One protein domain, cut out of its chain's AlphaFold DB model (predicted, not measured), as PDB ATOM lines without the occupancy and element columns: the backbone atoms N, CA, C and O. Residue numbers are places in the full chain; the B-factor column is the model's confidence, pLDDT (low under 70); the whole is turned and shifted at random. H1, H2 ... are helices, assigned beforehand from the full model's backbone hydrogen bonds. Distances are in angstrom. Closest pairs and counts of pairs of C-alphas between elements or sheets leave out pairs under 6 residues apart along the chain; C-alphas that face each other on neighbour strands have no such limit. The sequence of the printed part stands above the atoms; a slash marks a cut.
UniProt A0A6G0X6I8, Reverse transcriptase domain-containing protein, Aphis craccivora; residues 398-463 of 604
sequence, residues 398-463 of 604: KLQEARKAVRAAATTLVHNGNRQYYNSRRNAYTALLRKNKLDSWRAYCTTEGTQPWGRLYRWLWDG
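This is residues 398 to 463 of the 604 residues of the protein "Reverse transcriptase domain-containing protein" of Aphis craccivora (UniProt A0A6G0X6I8). A long helix, H2, makes the length of this rod; H1 lies side by side with its residues 419 to 433 as a helical hairpin, and past its other end the short H3 turns off about perpendicular. The printed part has 66 residues, with three named helices in the order H1, H2, H3: all helix. It is extended, with radius of gyration of the C-alphas 18.3 A and spans of 57 by 21 by 14 A.

H2, residues 419 to 448, touches H1, residues 398 to 416, with residues 419 to 433 alone; the closest C-alphas, of Ala 409 and Tyr 422, are 5.0 A apart. This hairpin's helices run opposite ways at a shallow tilt of 17 degrees. H2 only just touches H3, residues 455 to 462, with 3 pairs of C-alphas within 8 A, from residues 445 to 448 alone; the closest, of Glu 448 and Leu 456, are 5.7 A apart. H1 and H3 are apart. Every O i to N i+4 pair is within hydrogen-bond range in H2 and H3, and 14 of 15 in H1.

H2 measures 42.8 A from first to last C-alpha, H1 26.2 A and H3 10.2 A. C-alpha 398 is at (172.082, 144.001, 178.277), C-alpha 462 at (138.275, 141.555, 179.743).

The farthest C-alphas, of Asn 416 and Pro 452, are 56.8 A apart. The printed part has no cut and no long link. Residues 414 to 415 and 462 to 463 have pLDDT under 70.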
ATOM      1  N   LYS A 398     171.496 145.322 177.977       92.19
ATOM      2  CA  LYS A 398     172.082 144.001 178.277       92.19
ATOM      3  C   LYS A 398     171.559 142.908 177.331       92.19
ATOM      4  O   LYS A 398     172.337 142.089 176.851       92.19
ATOM      5  N   LEU A 399     170.264 142.919 176.988       87.62
ATOM      6  CA  LEU A 399     169.708 142.022 175.959       87.62
ATOM      7  C   LEU A 399     170.256 142.305 174.561       87.62
ATOM      8  O   LEU A 399     170.528 141.372 173.805       87.62
ATOM      9  N   GLN A 400     170.429 143.581 174.218       87.00
ATOM     10  CA  GLN A 400     170.998 143.984 172.936       87.00
ATOM     11  C   GLN A 400     172.429 143.456 172.757       87.00
ATOM     12  O   GLN A 400     172.776 142.990 171.671       87.00
ATOM     13  N   GLU A 401     173.235 143.519 173.816       90.69
ATOM     14  CA  GLU A 401     174.616 143.030 173.876       90.69
ATOM     15  C   GLU A 401     174.672 141.500 173.852       90.69
ATOM     16  O   GLU A 401     175.344 140.928 172.993       90.69
ATOM     17  N   ALA A 402     173.880 140.825 174.692       89.44
ATOM     18  CA  ALA A 402     173.770 139.367 174.677       89.44
ATOM     19  C   ALA A 402     173.349 138.833 173.293       89.44
ATOM     20  O   ALA A 402     173.895 137.836 172.824       89.44
ATOM     21  N   ARG A 403     172.445 139.525 172.579       83.69
ATOM     22  CA  ARG A 403     172.078 139.154 171.203       83.69
ATOM     23  C   ARG A 403     173.206 139.384 170.196       83.69
ATOM     24  O   ARG A 403     173.363 138.562 169.296       83.69
ATOM     25  N   LYS A 404     173.986 140.468 170.322       86.19
ATOM     26  CA  LYS A 404     175.191 140.669 169.492       86.19
ATOM     27  C   LYS A 404     176.171 139.504 169.688       86.19
ATOM     28  O   LYS A 404     176.639 138.956 168.697       86.19
ATOM     29  N   ALA A 405     176.387 139.065 170.930       87.62
ATOM     30  CA  ALA A 405     177.240 137.915 171.239       87.62
ATOM     31  C   ALA A 405     176.709 136.588 170.656       87.62
ATOM     32  O   ALA A 405     177.495 135.806 170.129       87.62
ATOM     33  N   VAL A 406     175.389 136.345 170.686       84.75
ATOM     34  CA  VAL A 406     174.777 135.175 170.019       84.75
ATOM     35  C   VAL A 406     174.992 135.210 168.507       84.75
ATOM     36  O   VAL A 406     175.344 134.186 167.932       84.75
ATOM     37  N   ARG A 407     174.813 136.372 167.865       80.81
ATOM     38  CA  ARG A 407     175.045 136.522 166.419       80.81
ATOM     39  C   ARG A 407     176.503 136.295 166.045       80.81
ATOM     40  O   ARG A 407     176.758 135.506 165.149       80.81
ATOM     41  N   ALA A 408     177.436 136.910 166.772       83.88
ATOM     42  CA  ALA A 408     178.863 136.682 166.569       83.88
ATOM     43  C   ALA A 408     179.207 135.188 166.696       83.88
ATOM     44  O   ALA A 408     179.820 134.633 165.794       83.88
ATOM     45  N   ALA A 409     178.715 134.509 167.741       83.62
ATOM     46  CA  ALA A 409     178.919 133.071 167.917       83.62
ATOM     47  C   ALA A 409     178.261 132.214 166.816       83.62
ATOM     48  O   ALA A 409     178.803 131.170 166.465       83.62
ATOM     49  N   ALA A 410     177.123 132.641 166.255       76.81
ATOM     50  CA  ALA A 410     176.488 131.979 165.114       76.81
ATOM     51  C   ALA A 410     177.325 132.125 163.832       76.81
ATOM     52  O   ALA A 410     177.494 131.146 163.111       76.81
ATOM     53  N   THR A 411     177.905 133.303 163.579       75.56
ATOM     54  CA  THR A 411     178.872 133.504 162.489       75.56
ATOM     55  C   THR A 411     180.108 132.630 162.701       75.56
ATOM     56  O   THR A 411     180.485 131.888 161.800       75.56
ATOM     57  N   THR A 412     180.700 132.623 163.903       79.06
ATOM     58  CA  THR A 412     181.879 131.788 164.193       79.06
ATOM     59  C   THR A 412     181.586 130.294 164.004       79.06
ATOM     60  O   THR A 412     182.408 129.597 163.417       79.06
ATOM     61  N   LEU A 413     180.400 129.815 164.408       76.75
ATOM     62  CA  LEU A 413     179.951 128.426 164.226       76.75
ATOM     63  C   LEU A 413     179.968 127.967 162.757       76.75
ATOM     64  O   LEU A 413     180.210 126.788 162.498       76.75
ATOM     65  N   VAL A 414     179.722 128.865 161.797       68.00
ATOM     66  CA  VAL A 414     179.800 128.531 160.363       68.00
ATOM     67  C   VAL A 414     181.229 128.148 159.964       68.00
ATOM     68  O   VAL A 414     181.386 127.216 159.177       68.00
ATOM     69  N   HIS A 415     182.234 128.812 160.546       69.56
ATOM     70  CA  HIS A 415     183.655 128.622 160.239       69.56
ATOM     71  C   HIS A 415     184.338 127.540 161.089       69.56
ATOM     72  O   HIS A 415     185.102 126.749 160.551       69.56
ATOM     73  N   ASN A 416     184.088 127.497 162.405       76.38
ATOM     74  CA  ASN A 416     184.849 126.655 163.340       76.38
ATOM     75  C   ASN A 416     184.076 125.456 163.916       76.38
ATOM     76  O   ASN A 416     184.620 124.723 164.738       76.38
ATOM     77  N   GLY A 417     182.797 125.281 163.569       72.62
ATOM     78  CA  GLY A 417     181.983 124.155 164.040       72.62
ATOM     79  C   GLY A 417     181.683 124.121 165.549       72.62
ATOM     80  O   GLY A 417     181.011 123.194 166.003       72.62
ATOM     81  N   ASN A 418     182.109 125.113 166.346       80.06
ATOM     82  CA  ASN A 418     181.998 125.090 167.809       80.06
ATOM     83  C   ASN A 418     180.555 125.354 168.291       80.06
ATOM     84  O   ASN A 418     180.186 126.440 168.757       80.06
ATOM     85  N   ARG A 419     179.711 124.319 168.186       80.56
ATOM     86  CA  ARG A 419     178.290 124.370 168.564       80.56
ATOM     87  C   ARG A 419     178.098 124.518 170.077       80.56
ATOM     88  O   ARG A 419     177.077 125.061 170.492       80.56
ATOM     89  N   GLN A 420     179.077 124.123 170.899       85.81
ATOM     90  CA  GLN A 420     179.043 124.326 172.353       85.81
ATOM     91  C   GLN A 420     179.110 125.819 172.719       85.81
ATOM     92  O   GLN A 420     178.267 126.297 173.481       85.81
ATOM     93  N   TYR A 421     180.038 126.576 172.123       86.19
ATOM     94  CA  TYR A 421     180.156 128.020 172.343       86.19
ATOM     95  C   TYR A 421     178.902 128.781 171.885       86.19
ATOM     96  O   TYR A 421     178.371 129.618 172.618       86.19
ATOM     97  N   TYR A 422     178.361 128.447 170.708       84.12
ATOM     98  CA  TYR A 422     177.083 129.009 170.258       84.12
ATOM     99  C   TYR A 422     175.936 128.689 171.231       84.12
ATOM    100  O   TYR A 422     175.199 129.592 171.642       84.12
ATOM    101  N   ASN A 423     175.808 127.427 171.657       84.88
ATOM    102  CA  ASN A 423     174.776 127.003 172.600       84.88
ATOM    103  C   ASN A 423     174.881 127.739 173.944       84.88
ATOM    104  O   ASN A 423     173.849 128.156 174.472       84.88
ATOM    105  N   SER A 424     176.087 127.954 174.485       90.38
ATOM    106  CA  SER A 424     176.267 128.667 175.759       90.38
ATOM    107  C   SER A 424     175.797 130.124 175.661       90.38
ATOM    108  O   SER A 424     174.975 130.564 176.473       90.38
ATOM    109  N   ARG A 425     176.196 130.849 174.604       90.62
ATOM    110  CA  ARG A 425     175.733 132.224 174.338       90.62
ATOM    111  C   ARG A 425     174.219 132.281 174.116       90.62
ATOM    112  O   ARG A 425     173.549 133.141 174.693       90.62
ATOM    113  N   ARG A 426     173.656 131.354 173.329       85.25
ATOM    114  CA  ARG A 426     172.210 131.254 173.052       85.25
ATOM    115  C   ARG A 426     171.405 131.006 174.329       85.25
ATOM    116  O   ARG A 426     170.373 131.647 174.543       85.25
ATOM    117  N   ASN A 427     171.873 130.099 175.183       88.81
ATOM    118  CA  ASN A 427     171.217 129.762 176.443       88.81
ATOM    119  C   ASN A 427     171.270 130.950 177.421       88.81
ATOM    120  O   ASN A 427     170.235 131.306 177.984       88.81
ATOM    121  N   ALA A 428     172.416 131.635 177.539       90.44
ATOM    122  CA  ALA A 428     172.562 132.845 178.353       90.44
ATOM    123  C   ALA A 428     171.633 133.988 177.890       90.44
ATOM    124  O   ALA A 428     170.918 134.575 178.706       90.44
ATOM    125  N   TYR A 429     171.564 134.259 176.580       89.31
ATOM    126  CA  TYR A 429     170.603 135.216 176.009       89.31
ATOM    127  C   TYR A 429     169.151 134.830 176.325       89.31
ATOM    128  O   TYR A 429     168.358 135.674 176.739       89.31
ATOM    129  N   THR A 430     168.800 133.552 176.166       85.81
ATOM    130  CA  THR A 430     167.434 133.059 176.402       85.81
ATOM    131  C   THR A 430     167.037 133.165 177.877       85.81
ATOM    132  O   THR A 430     165.907 133.547 178.183       85.81
ATOM    133  N   ALA A 431     167.962 132.883 178.799       89.69
ATOM    134  CA  ALA A 431     167.755 133.073 180.232       89.69
ATOM    135  C   ALA A 431     167.551 134.558 180.584       89.69
ATOM    136  O   ALA A 431     166.578 134.900 181.257       89.69
ATOM    137  N   LEU A 432     168.398 135.451 180.057       92.31
ATOM    138  CA  LEU A 432     168.273 136.900 180.248       92.31
ATOM    139  C   LEU A 432     166.952 137.453 179.681       92.31
ATOM    140  O   LEU A 432     166.332 138.319 180.293       92.31
ATOM    141  N   LEU A 433     166.491 136.933 178.540       87.69
ATOM    142  CA  LEU A 433     165.222 137.320 177.918       87.69
ATOM    143  C   LEU A 433     164.023 136.915 178.780       87.69
ATOM    144  O   LEU A 433     163.127 137.728 179.002       87.69
ATOM    145  N   ARG A 434     164.029 135.686 179.311       87.25
ATOM    146  CA  ARG A 434     163.000 135.202 180.247       87.25
ATOM    147  C   ARG A 434     162.986 136.023 181.537       87.25
ATOM    148  O   ARG A 434     161.913 136.445 181.958       87.25
ATOM    149  N   LYS A 435     164.163 136.305 182.112       91.69
ATOM    150  CA  LYS A 435     164.302 137.147 183.308       91.69
ATOM    151  C   LYS A 435     163.728 138.546 183.078       91.69
ATOM    152  O   LYS A 435     162.811 138.944 183.784       91.69
ATOM    153  N   ASN A 436     164.172 139.251 182.038       91.44
ATOM    154  CA  ASN A 436     163.711 140.617 181.778       91.44
ATOM    155  C   ASN A 436     162.211 140.688 181.438       91.44
ATOM    156  O   ASN A 436     161.567 141.681 181.770       91.44
ATOM    157  N   LYS A 437     161.636 139.651 180.810       87.12
ATOM    158  CA  LYS A 437     160.179 139.531 180.628       87.12
ATOM    159  C   LYS A 437     159.445 139.429 181.964       87.12
ATOM    160  O   LYS A 437     158.484 140.163 182.175       87.12
ATOM    161  N   LEU A 438     159.908 138.556 182.858       90.12
ATOM    162  CA  LEU A 438     159.321 138.376 184.186       90.12
ATOM    163  C   LEU A 438     159.450 139.642 185.043       90.12
ATOM    164  O   LEU A 438     158.470 140.070 185.647       90.12
ATOM    165  N   ASP A 439     160.623 140.269 185.053       92.56
ATOM    166  CA  ASP A 439     160.887 141.485 185.828       92.56
ATOM    167  C   ASP A 439     160.078 142.678 185.281       92.56
ATOM    168  O   ASP A 439     159.476 143.423 186.053       92.56
ATOM    169  N   SER A 440     159.953 142.810 183.953       90.62
ATOM    170  CA  SER A 440     159.075 143.808 183.319       90.62
ATOM    171  C   SER A 440     157.592 143.573 183.617       90.62
ATOM    172  O   SER A 440     156.850 144.547 183.738       90.62
ATOM    173  N   TRP A 441     157.146 142.316 183.707       87.75
ATOM    174  CA  TRP A 441     155.765 141.986 184.068       87.75
ATOM    175  C   TRP A 441     155.484 142.291 185.540       87.75
ATOM    176  O   TRP A 441     154.488 142.933 185.851       87.75
ATOM    177  N   ARG A 442     156.401 141.917 186.443       92.31
ATOM    178  CA  ARG A 442     156.329 142.262 187.871       92.31
ATOM    179  C   ARG A 442     156.238 143.771 188.076       92.31
ATOM    180  O   ARG A 442     155.314 144.220 188.740       92.31
ATOM    181  N   ALA A 443     157.123 144.544 187.442       91.25
ATOM    182  CA  ALA A 443     157.093 146.005 187.512       91.25
ATOM    183  C   ALA A 443     155.755 146.586 187.014       91.25
ATOM    184  O   ALA A 443     155.180 147.441 187.680       91.25
ATOM    185  N   TYR A 444     155.216 146.079 185.897       89.06
ATOM    186  CA  TYR A 444     153.889 146.472 185.407       89.06
ATOM    187  C   TYR A 444     152.781 146.169 186.428       89.06
ATOM    188  O   TYR A 444     151.976 147.049 186.727       89.06
ATOM    189  N   CYS A 445     152.772 144.968 187.016       88.81
ATOM    190  CA  CYS A 445     151.802 144.594 188.045       88.81
ATOM    191  C   CYS A 445     151.905 145.474 189.298       88.81
ATOM    192  O   CYS A 445     150.880 145.907 189.812       88.81
ATOM    193  N   THR A 446     153.117 145.793 189.762       90.12
ATOM    194  CA  THR A 446     153.332 146.698 190.901       90.12
ATOM    195  C   THR A 446     152.864 148.126 190.601       90.12
ATOM    196  O   THR A 446     152.286 148.766 191.472       90.12
ATOM    197  N   THR A 447     153.085 148.643 189.385       88.69
ATOM    198  CA  THR A 447     152.731 150.033 189.029       88.69
ATOM    199  C   THR A 447     151.253 150.231 188.680       88.69
ATOM    200  O   THR A 447     150.690 151.272 189.006       88.69
ATOM    201  N   GLU A 448     150.614 149.278 187.999       86.94
ATOM    202  CA  GLU A 448     149.199 149.390 187.594       86.94
ATOM    203  C   GLU A 448     148.245 148.710 188.590       86.94
ATOM    204  O   GLU A 448     147.051 149.000 188.575       86.94
ATOM    205  N   GLY A 449     148.746 147.845 189.481       84.56
ATOM    206  CA  GLY A 449     147.958 147.211 190.543       84.56
ATOM    207  C   GLY A 449     147.536 148.163 191.667       84.56
ATOM    208  O   GLY A 449     146.560 147.887 192.354       84.56
ATOM    209  N   THR A 450     148.206 149.309 191.819       86.94
ATOM    210  CA  THR A 450     147.806 150.377 192.754       86.94
ATOM    211  C   THR A 450     146.648 151.238 192.240       86.94
ATOM    212  O   THR A 450     146.184 152.114 192.964       86.94
ATOM    213  N   GLN A 451     146.180 151.024 191.004       86.19
ATOM    214  CA  GLN A 451     145.069 151.768 190.410       86.19
ATOM    215  C   GLN A 451     143.793 150.910 190.409       86.19
ATOM    216  O   GLN A 451     143.667 150.020 189.557       86.19
ATOM    217  N   PRO A 452     142.810 151.187 191.290       81.25
ATOM    218  CA  PRO A 452     141.482 150.590 191.188       81.25
ATOM    219  C   PRO A 452     140.920 150.811 189.780       81.25
ATOM    220  O   PRO A 452     140.985 151.920 189.247       81.25
ATOM    221  N   TRP A 453     140.409 149.750 189.147       81.88
ATOM    222  CA  TRP A 453     139.850 149.803 187.782       81.88
ATOM    223  C   TRP A 453     140.863 150.257 186.691       81.88
ATOM    224  O   TRP A 453     140.497 150.616 185.558       81.88
ATOM    225  N   GLY A 454     142.164 150.198 187.011       82.31
ATOM    226  CA  GLY A 454     143.298 150.504 186.133       82.31
ATOM    227  C   GLY A 454     143.427 149.562 184.929       82.31
ATOM    228  O   GLY A 454     142.545 148.742 184.647       82.31
ATOM    229  N   ARG A 455     144.528 149.664 184.168       82.88
ATOM    230  CA  ARG A 455     144.692 148.825 182.963       82.88
ATOM    231  C   ARG A 455     144.878 147.358 183.311       82.88
ATOM    232  O   ARG A 455     144.368 146.510 182.587       82.88
ATOM    233  N   LEU A 456     145.579 147.066 184.410       84.44
ATOM    234  CA  LEU A 456     145.750 145.703 184.906       84.44
ATOM    235  C   LEU A 456     144.401 145.077 185.281       84.44
ATOM    236  O   LEU A 456     144.108 143.987 184.804       84.44
ATOM    237  N   TYR A 457     143.561 145.785 186.048       84.88
ATOM    238  CA  TYR A 457     142.222 145.306 186.406       84.88
ATOM    239  C   TYR A 457     141.388 144.994 185.157       84.88
ATOM    240  O   TYR A 457     140.886 143.883 185.000       84.88
ATOM    241  N   ARG A 458     141.294 145.950 184.221       81.56
ATOM    242  CA  ARG A 458     140.547 145.748 182.971       81.56
ATOM    243  C   ARG A 458     141.100 144.599 182.136       81.56
ATOM    244  O   ARG A 458     140.313 143.839 181.600       81.56
ATOM    245  N   TRP A 459     142.418 144.427 182.063       81.31
ATOM    246  CA  TRP A 459     143.026 143.295 181.358       81.31
ATOM    247  C   TRP A 459     142.774 141.944 182.049       81.31
ATOM    248  O   TRP A 459     142.630 140.940 181.362       81.31
ATOM    249  N   LEU A 460     142.689 141.901 183.383       82.31
ATOM    250  CA  LEU A 460     142.316 140.686 184.118       82.31
ATOM    251  C   LEU A 460     140.848 140.301 183.882       82.31
ATOM    252  O   LEU A 460     140.545 139.113 183.811       82.31
ATOM    253  N   TRP A 461     139.960 141.291 183.743       78.06
ATOM    254  CA  TRP A 461     138.517 141.083 183.572       78.06
ATOM    255  C   TRP A 461     138.111 140.809 182.115       78.06
ATOM    256  O   TRP A 461     137.440 139.822 181.831       78.06
ATOM    257  N   ASP A 462     138.565 141.651 181.183       69.00
ATOM    258  CA  ASP A 462     138.275 141.555 179.743       69.00
ATOM    259  C   ASP A 462     139.197 140.563 179.010       69.00
ATOM    260  O   ASP A 462     138.966 140.226 177.846       69.00
ATOM    261  N   GLY A 463     140.298 140.152 179.646       67.50
ATOM    262  CA  GLY A 463     141.381 139.424 178.997       67.50
ATOM    263  C   GLY A 463     142.082 140.227 177.892       67.50
ATOM    264  O   GLY A 463     141.947 141.444 177.745       67.50
TER     265      GLY A 463